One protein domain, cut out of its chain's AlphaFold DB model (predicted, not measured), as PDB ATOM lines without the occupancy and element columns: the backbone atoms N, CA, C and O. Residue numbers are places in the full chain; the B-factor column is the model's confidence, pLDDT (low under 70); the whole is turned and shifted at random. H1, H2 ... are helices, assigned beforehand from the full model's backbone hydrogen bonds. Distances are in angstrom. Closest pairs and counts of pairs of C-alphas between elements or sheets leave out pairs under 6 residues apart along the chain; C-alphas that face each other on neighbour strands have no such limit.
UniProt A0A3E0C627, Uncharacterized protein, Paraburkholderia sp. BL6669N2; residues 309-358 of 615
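This is residues 309 to 358 of the 615 residues of an uncharacterized protein of Paraburkholderia sp. BL6669N2 (UniProt A0A3E0C627). Three short helices, H1, H2 and H3, pack together as a triangle, each crossing the other two at a steep tilt rather than lying side by side. The link between H1 and H2 loops round one end of the domain, with Arg 325 at its tip, while a tight turn joins H2 to H3 and the start of H3 reaches the opposite end. The printed part has 50 residues, with three named helices in the order H1, H2, H3 and no named strand; the class is all helix. It is compact, with a radius of gyration of the C-alphas of 10.3 A, and elongated in outline, spanning 28 by 18 by 17 A.

H1, residues 309 to 320, touches H2, residues 330 to 338, with its residues 314 to 318 alone. Their closest C-alphas are those of Val 318 and Val 330, 6.3 A apart, and the two helices run opposite ways at a steep tilt of 57 degrees. H3, residues 343 to 354, touches H2 with its residues 346 to 350 alone. The closest C-alphas of H2 and H3 are those of Leu 337 and Ile 346, 5.6 A apart; these helices run opposite ways at a steep tilt of 52 degrees. H1 and H3 also touch, with the C-alphas of Leu 317 and Ala 354 closest at 7.0 A. They run the same way at a steep tilt of 40 degrees. The helix packing is mostly crossed, that is, with the helices at steep tilts to each other. The centres are 11.6 A apart for H1 and H2, 11.8 A for H1 and H3, and 11.9 A for H2 and H3. In H1, H2 and H3 every O i to N i+4 pair of the backbone is within hydrogen-bond range.

H1 begins at C-alpha 309, at (137.519, 148.556, 119.920), and runs 16.1 A from first to last C-alpha. H2 begins at C-alpha 330, at (143.822, 135.264, 124.520), and is 12.1 A long by the same measure. H3 is 16.3 A long and ends at C-alpha 354, at (149.541, 148.957, 122.602).

The two C-alphas farthest apart are those of Arg 325 and Gln 344, 29.4 A. The first and last printed C-alphas, of Thr 309 and Phe 358, are 20.9 A apart. The printed part has no cut. The link from H1 to H2 has 9 residues and is short; the link from H2 to H3 has 4 residues and is tight. In this predicted model the mean pLDDT of the printed part is 91.2, and no printed residue is under 70.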
ATOM      1  N   THR A 309     136.189 148.067 120.314       76.81
ATOM      2  CA  THR A 309     137.519 148.556 119.920       76.81
ATOM      3  C   THR A 309     138.623 148.016 120.831       76.81
ATOM      4  O   THR A 309     139.664 147.587 120.343       76.81
ATOM      5  N   GLU A 310     138.398 147.991 122.144       88.25
ATOM      6  CA  GLU A 310     139.357 147.463 123.124       88.25
ATOM      7  C   GLU A 310     139.485 145.935 123.033       88.25
ATOM      8  O   GLU A 310     140.585 145.396 123.158       88.25
ATOM      9  N   GLN A 311     138.389 145.233 122.745       82.44
ATOM     10  CA  GLN A 311     138.411 143.791 122.478       82.44
ATOM     11  C   GLN A 311     139.198 143.473 121.197       82.44
ATOM     12  O   GLN A 311     140.042 142.576 121.194       82.44
ATOM     13  N   ASN A 312     138.991 144.246 120.127       78.75
ATOM     14  CA  ASN A 312     139.757 144.115 118.885       78.75
ATOM     15  C   ASN A 312     141.248 144.408 119.101       78.75
ATOM     16  O   ASN A 312     142.092 143.682 118.575       78.75
ATOM     17  N   LEU A 313     141.575 145.414 119.918       90.12
ATOM     18  CA  LEU A 313     142.952 145.700 120.315       90.12
ATOM     19  C   LEU A 313     143.573 144.508 121.054       90.12
ATOM     20  O   LEU A 313     144.698 144.128 120.750       90.12
ATOM     21  N   ALA A 314     142.853 143.866 121.978       90.31
ATOM     22  CA  ALA A 314     143.352 142.670 122.656       90.31
ATOM     23  C   ALA A 314     143.679 141.537 121.662       90.31
ATOM     24  O   ALA A 314     144.738 140.915 121.760       90.31
ATOM     25  N   VAL A 315     142.827 141.312 120.654       83.12
ATOM     26  CA  VAL A 315     143.089 140.334 119.580       83.12
ATOM     27  C   VAL A 315     144.320 140.719 118.751       83.12
ATOM     28  O   VAL A 315     145.136 139.856 118.418       83.12
ATOM     29  N   GLU A 316     144.487 142.003 118.427       92.56
ATOM     30  CA  GLU A 316     145.671 142.502 117.721       92.56
ATOM     31  C   GLU A 316     146.951 142.283 118.539       92.56
ATOM     32  O   GLU A 316     147.947 141.798 118.002       92.56
ATOM     33  N   LEU A 317     146.918 142.575 119.843       95.81
ATOM     34  CA  LEU A 317     148.044 142.378 120.756       95.81
ATOM     35  C   LEU A 317     148.452 140.904 120.838       95.81
ATOM     36  O   LEU A 317     149.638 140.595 120.737       95.81
ATOM     37  N   VAL A 318     147.485 139.987 120.943       93.44
ATOM     38  CA  VAL A 318     147.747 138.538 120.903       93.44
ATOM     39  C   VAL A 318     148.461 138.152 119.610       93.44
ATOM     40  O   VAL A 318     149.478 137.466 119.655       93.44
ATOM     41  N   ARG A 319     147.994 138.639 118.451       90.31
ATOM     42  CA  ARG A 319     148.653 138.376 117.160       90.31
ATOM     43  C   ARG A 319     150.063 138.959 117.103       90.31
ATOM     44  O   ARG A 319     150.981 138.274 116.659       90.31
ATOM     45  N   ARG A 320     150.243 140.200 117.565       93.69
ATOM     46  CA  ARG A 320     151.535 140.901 117.574       93.69
ATOM     47  C   ARG A 320     152.569 140.165 118.425       93.69
ATOM     48  O   ARG A 320     153.731 140.098 118.043       93.69
ATOM     49  N   PHE A 321     152.148 139.600 119.553       95.56
ATOM     50  CA  PHE A 321     153.029 138.914 120.499       95.56
ATOM     51  C   PHE A 321     153.053 137.387 120.330       95.56
ATOM     52  O   PHE A 321     153.706 136.694 121.112       95.56
ATOM     53  N   ALA A 322     152.384 136.843 119.307       90.62
ATOM     54  CA  ALA A 322     152.240 135.400 119.101       90.62
ATOM     55  C   ALA A 322     153.579 134.671 118.915       90.62
ATOM     56  O   ALA A 322     153.692 133.494 119.247       90.62
ATOM     57  N   THR A 323     154.606 135.363 118.406       89.69
ATOM     58  CA  THR A 323     155.948 134.795 118.209       89.69
ATOM     59  C   THR A 323     156.867 134.995 119.412       89.69
ATOM     60  O   THR A 323     158.073 134.771 119.298       89.69
ATOM     61  N   TYR A 324     156.352 135.465 120.552       94.44
ATOM     62  CA  TYR A 324     157.099 135.372 121.800       94.44
ATOM     63  C   TYR A 324     157.311 133.892 122.140       94.44
ATOM     64  O   TYR A 324     156.449 133.054 121.888       94.44
ATOM     65  N   ARG A 325     158.468 133.557 122.711       88.31
ATOM     66  CA  ARG A 325     158.911 132.176 122.977       88.31
ATOM     67  C   ARG A 325     157.887 131.326 123.732       88.31
ATOM     68  O   ARG A 325     157.828 130.119 123.530       88.31
ATOM     69  N   VAL A 326     157.121 131.959 124.623       89.69
ATOM     70  CA  VAL A 326     155.898 131.408 125.202       89.69
ATOM     71  C   VAL A 326     154.774 132.146 124.488       89.69
ATOM     72  O   VAL A 326     154.553 133.312 124.821       89.69
ATOM     73  N   PRO A 327     154.121 131.534 123.486       87.25
ATOM     74  CA  PRO A 327     153.132 132.233 122.683       87.25
ATOM     75  C   PRO A 327     152.077 132.887 123.569       87.25
ATOM     76  O   PRO A 327     151.490 132.239 124.440       87.25
ATOM     77  N   ILE A 328     151.862 134.185 123.367       93.44
ATOM     78  CA  ILE A 328     150.800 134.901 124.064       93.44
ATOM     79  C   ILE A 328     149.472 134.464 123.455       93.44
ATOM     80  O   ILE A 328     149.298 134.531 122.239       93.44
ATOM     81  N   THR A 329     148.550 134.001 124.296       88.25
ATOM     82  CA  THR A 329     147.204 133.587 123.899       88.25
ATOM     83  C   THR A 329     146.178 134.582 124.427       88.25
ATOM     84  O   THR A 329     146.495 135.460 125.235       88.25
ATOM     85  N   VAL A 330     144.926 134.454 123.983       83.44
ATOM     86  CA  VAL A 330     143.822 135.264 124.520       83.44
ATOM     87  C   VAL A 330     143.681 135.026 126.022       83.44
ATOM     88  O   VAL A 330     143.505 135.976 126.776       83.44
ATOM     89  N   GLU A 331     143.832 133.781 126.467       82.56
ATOM     90  CA  GLU A 331     143.726 133.388 127.870       82.56
ATOM     91  C   GLU A 331     144.859 133.977 128.713       82.56
ATOM     92  O   GLU A 331     144.602 134.469 129.812       82.56
ATOM     93  N   SER A 332     146.103 133.973 128.218       90.50
ATOM     94  CA  SER A 332     147.224 134.545 128.972       90.50
ATOM     95  C   SER A 332     147.161 136.071 129.033       90.50
ATOM     96  O   SER A 332     147.429 136.642 130.090       90.50
ATOM     97  N   LEU A 333     146.728 136.735 127.954       94.25
ATOM     98  CA  LEU A 333     146.469 138.176 127.963       94.25
ATOM     99  C   LEU A 333     145.315 138.529 128.910       94.25
ATOM    100  O   LEU A 333     145.447 139.438 129.725       94.25
ATOM    101  N   ALA A 334     144.205 137.796 128.839       89.62
ATOM    102  CA  ALA A 334     143.059 137.970 129.722       89.62
ATOM    103  C   ALA A 334     143.455 137.805 131.195       89.62
ATOM    104  O   ALA A 334     143.183 138.684 132.013       89.62
ATOM    105  N   GLY A 335     144.156 136.716 131.521       90.06
ATOM    106  CA  GLY A 335     144.663 136.459 132.867       90.06
ATOM    107  C   GLY A 335     145.623 137.544 133.347       90.06
ATOM    108  O   GLY A 335     145.559 137.942 134.507       90.06
ATOM    109  N   PHE A 336     146.466 138.078 132.457       96.25
ATOM    110  CA  PHE A 336     147.334 139.205 132.780       96.25
ATOM    111  C   PHE A 336     146.538 140.472 133.120       96.25
ATOM    112  O   PHE A 336     146.783 141.077 134.161       96.25
ATOM    113  N   LEU A 337     145.580 140.850 132.269       95.50
ATOM    114  CA  LEU A 337     144.770 142.061 132.423       95.50
ATOM    115  C   LEU A 337     143.898 142.024 133.683       95.50
ATOM    116  O   LEU A 337     143.800 143.026 134.381       95.50
ATOM    117  N   LEU A 338     143.306 140.877 134.021       91.62
ATOM    118  CA  LEU A 338     142.456 140.762 135.210       91.62
ATOM    119  C   LEU A 338     143.207 141.073 136.518       91.62
ATOM    120  O   LEU A 338     142.603 141.600 137.444       91.62
ATOM    121  N   GLN A 339     144.532 140.878 136.570       94.62
ATOM    122  CA  GLN A 339     145.351 141.230 137.744       94.62
ATOM    123  C   GLN A 339     145.406 142.744 138.041       94.62
ATOM    124  O   GLN A 339     145.910 143.138 139.090       94.62
ATOM    125  N   PHE A 340     144.906 143.606 137.146       93.81
ATOM    126  CA  PHE A 340     144.829 145.056 137.366       93.81
ATOM    127  C   PHE A 340     143.621 145.476 138.227       93.81
ATOM    128  O   PHE A 340     143.540 146.634 138.642       93.81
ATOM    129  N   GLY A 341     142.695 144.552 138.512       86.81
ATOM    130  CA  GLY A 341     141.617 144.683 139.501       86.81
ATOM    131  C   GLY A 341     140.460 145.617 139.127       86.81
ATOM    132  O   GLY A 341     139.335 145.397 139.564       86.81
ATOM    133  N   THR A 342     140.690 146.646 138.304       85.38
ATOM    134  CA  THR A 342     139.651 147.601 137.882       85.38
ATOM    135  C   THR A 342     139.620 147.781 136.368       85.38
ATOM    136  O   THR A 342     140.654 147.732 135.700       85.38
ATOM    137  N   THR A 343     138.438 148.059 135.808       84.06
ATOM    138  CA  THR A 343     138.270 148.330 134.369       84.06
ATOM    139  C   THR A 343     139.141 149.497 133.900       84.06
ATOM    140  O   THR A 343     139.744 149.425 132.832       84.06
ATOM    141  N   GLN A 344     139.268 150.559 134.701       85.50
ATOM    142  CA  GLN A 344     140.123 151.704 134.371       85.50
ATOM    143  C   GLN A 344     141.595 151.295 134.243       85.50
ATOM    144  O   GLN A 344     142.239 151.635 133.251       85.50
ATOM    145  N   ARG A 345     142.115 150.501 135.186       93.50
ATOM    146  CA  ARG A 345     143.499 150.015 135.128       93.50
ATOM    147  C   ARG A 345     143.711 148.981 134.031       93.50
ATOM    148  O   ARG A 345     144.774 148.969 133.422       93.50
ATOM    149  N   ILE A 346     142.700 148.176 133.702       95.00
ATOM    150  CA  ILE A 346     142.726 147.293 132.526       95.00
ATOM    151  C   ILE A 346     142.862 148.115 131.239       95.00
ATOM    152  O   ILE A 346     143.685 147.782 130.388       95.00
ATOM    153  N   ARG A 347     142.107 149.211 131.094       93.31
ATOM    154  CA  ARG A 347     142.245 150.125 129.946       93.31
ATOM    155  C   ARG A 347     143.631 150.770 129.912       93.31
ATOM    156  O   ARG A 347     144.263 150.787 128.856       93.31
ATOM    157  N   GLY A 348     144.145 151.210 131.061       95.50
ATOM    158  CA  GLY A 348     145.521 151.692 131.200       95.50
ATOM    159  C   GLY A 348     146.560 150.637 130.792       95.50
ATOM    160  O   GLY A 348     147.492 150.934 130.048       95.50
ATOM    161  N   ALA A 349     146.368 149.378 131.192       97.50
ATOM    162  CA  ALA A 349     147.217 148.257 130.802       97.50
ATOM    163  C   ALA A 349     147.161 147.990 129.293       97.50
ATOM    164  O   ALA A 349     148.204 147.821 128.668       97.50
ATOM    165  N   LEU A 350     145.975 148.018 128.679       96.75
ATOM    166  CA  LEU A 350     145.827 147.913 127.224       96.75
ATOM    167  C   LEU A 350     146.545 149.055 126.494       96.75
ATOM    168  O   LEU A 350     147.219 148.795 125.498       96.75
ATOM    169  N   ARG A 351     146.482 150.295 127.006       95.62
ATOM    170  CA  ARG A 351     147.265 151.423 126.465       95.62
ATOM    171  C   ARG A 351     148.762 151.158 126.559       95.62
ATOM    172  O   ARG A 351     149.463 151.363 125.571       95.62
ATOM    173  N   LEU A 352     149.259 150.679 127.702       97.31
ATOM    174  CA  LEU A 352     150.667 150.298 127.852       97.31
ATOM    175  C   LEU A 352     151.052 149.222 126.828       97.31
ATOM    176  O   LEU A 352     152.023 149.390 126.094       97.31
ATOM    177  N   LEU A 353     150.268 148.148 126.724       97.94
ATOM    178  CA  LEU A 353     150.535 147.043 125.803       97.94
ATOM    179  C   LEU A 353     150.493 147.473 124.331       97.94
ATOM    180  O   LEU A 353     151.330 147.024 123.550       97.94
ATOM    181  N   ALA A 354     149.598 148.389 123.953       96.44
ATOM    182  CA  ALA A 354     149.541 148.957 122.602       96.44
ATOM    183  C   ALA A 354     150.846 149.654 122.182       96.44
ATOM    184  O   ALA A 354     151.193 149.643 120.998       96.44
ATOM    185  N   HIS A 355     151.590 150.197 123.153       95.94
ATOM    186  CA  HIS A 355     152.870 150.878 122.947       95.94
ATOM    187  C   HIS A 355     154.089 149.974 123.186       95.94
ATOM    188  O   HIS A 355     155.226 150.446 123.110       95.94
ATOM    189  N   VAL A 356     153.888 148.677 123.451       96.25
ATOM    190  CA  VAL A 356     154.993 147.714 123.489       96.25
ATOM    191  C   VAL A 356     155.575 147.545 122.093       96.25
ATOM    192  O   VAL A 356     154.909 147.087 121.160       96.25
ATOM    193  N   LYS A 357     156.860 147.880 121.977       95.12
ATOM    194  CA  LYS A 357     157.684 147.622 120.804       95.12
ATOM    195  C   LYS A 357     158.181 146.188 120.863       95.12
ATOM    196  O   LYS A 357     159.125 145.866 121.589       95.12
ATOM    197  N   PHE A 358     157.495 145.332 120.121       95.25
ATOM    198  CA  PHE A 358     157.866 143.941 119.939       95.25
ATOM    199  C   PHE A 358     158.690 143.810 118.660       95.25
ATOM    200  O   PHE A 358     158.152 144.008 117.576       95.25
TER     201      PHE A 358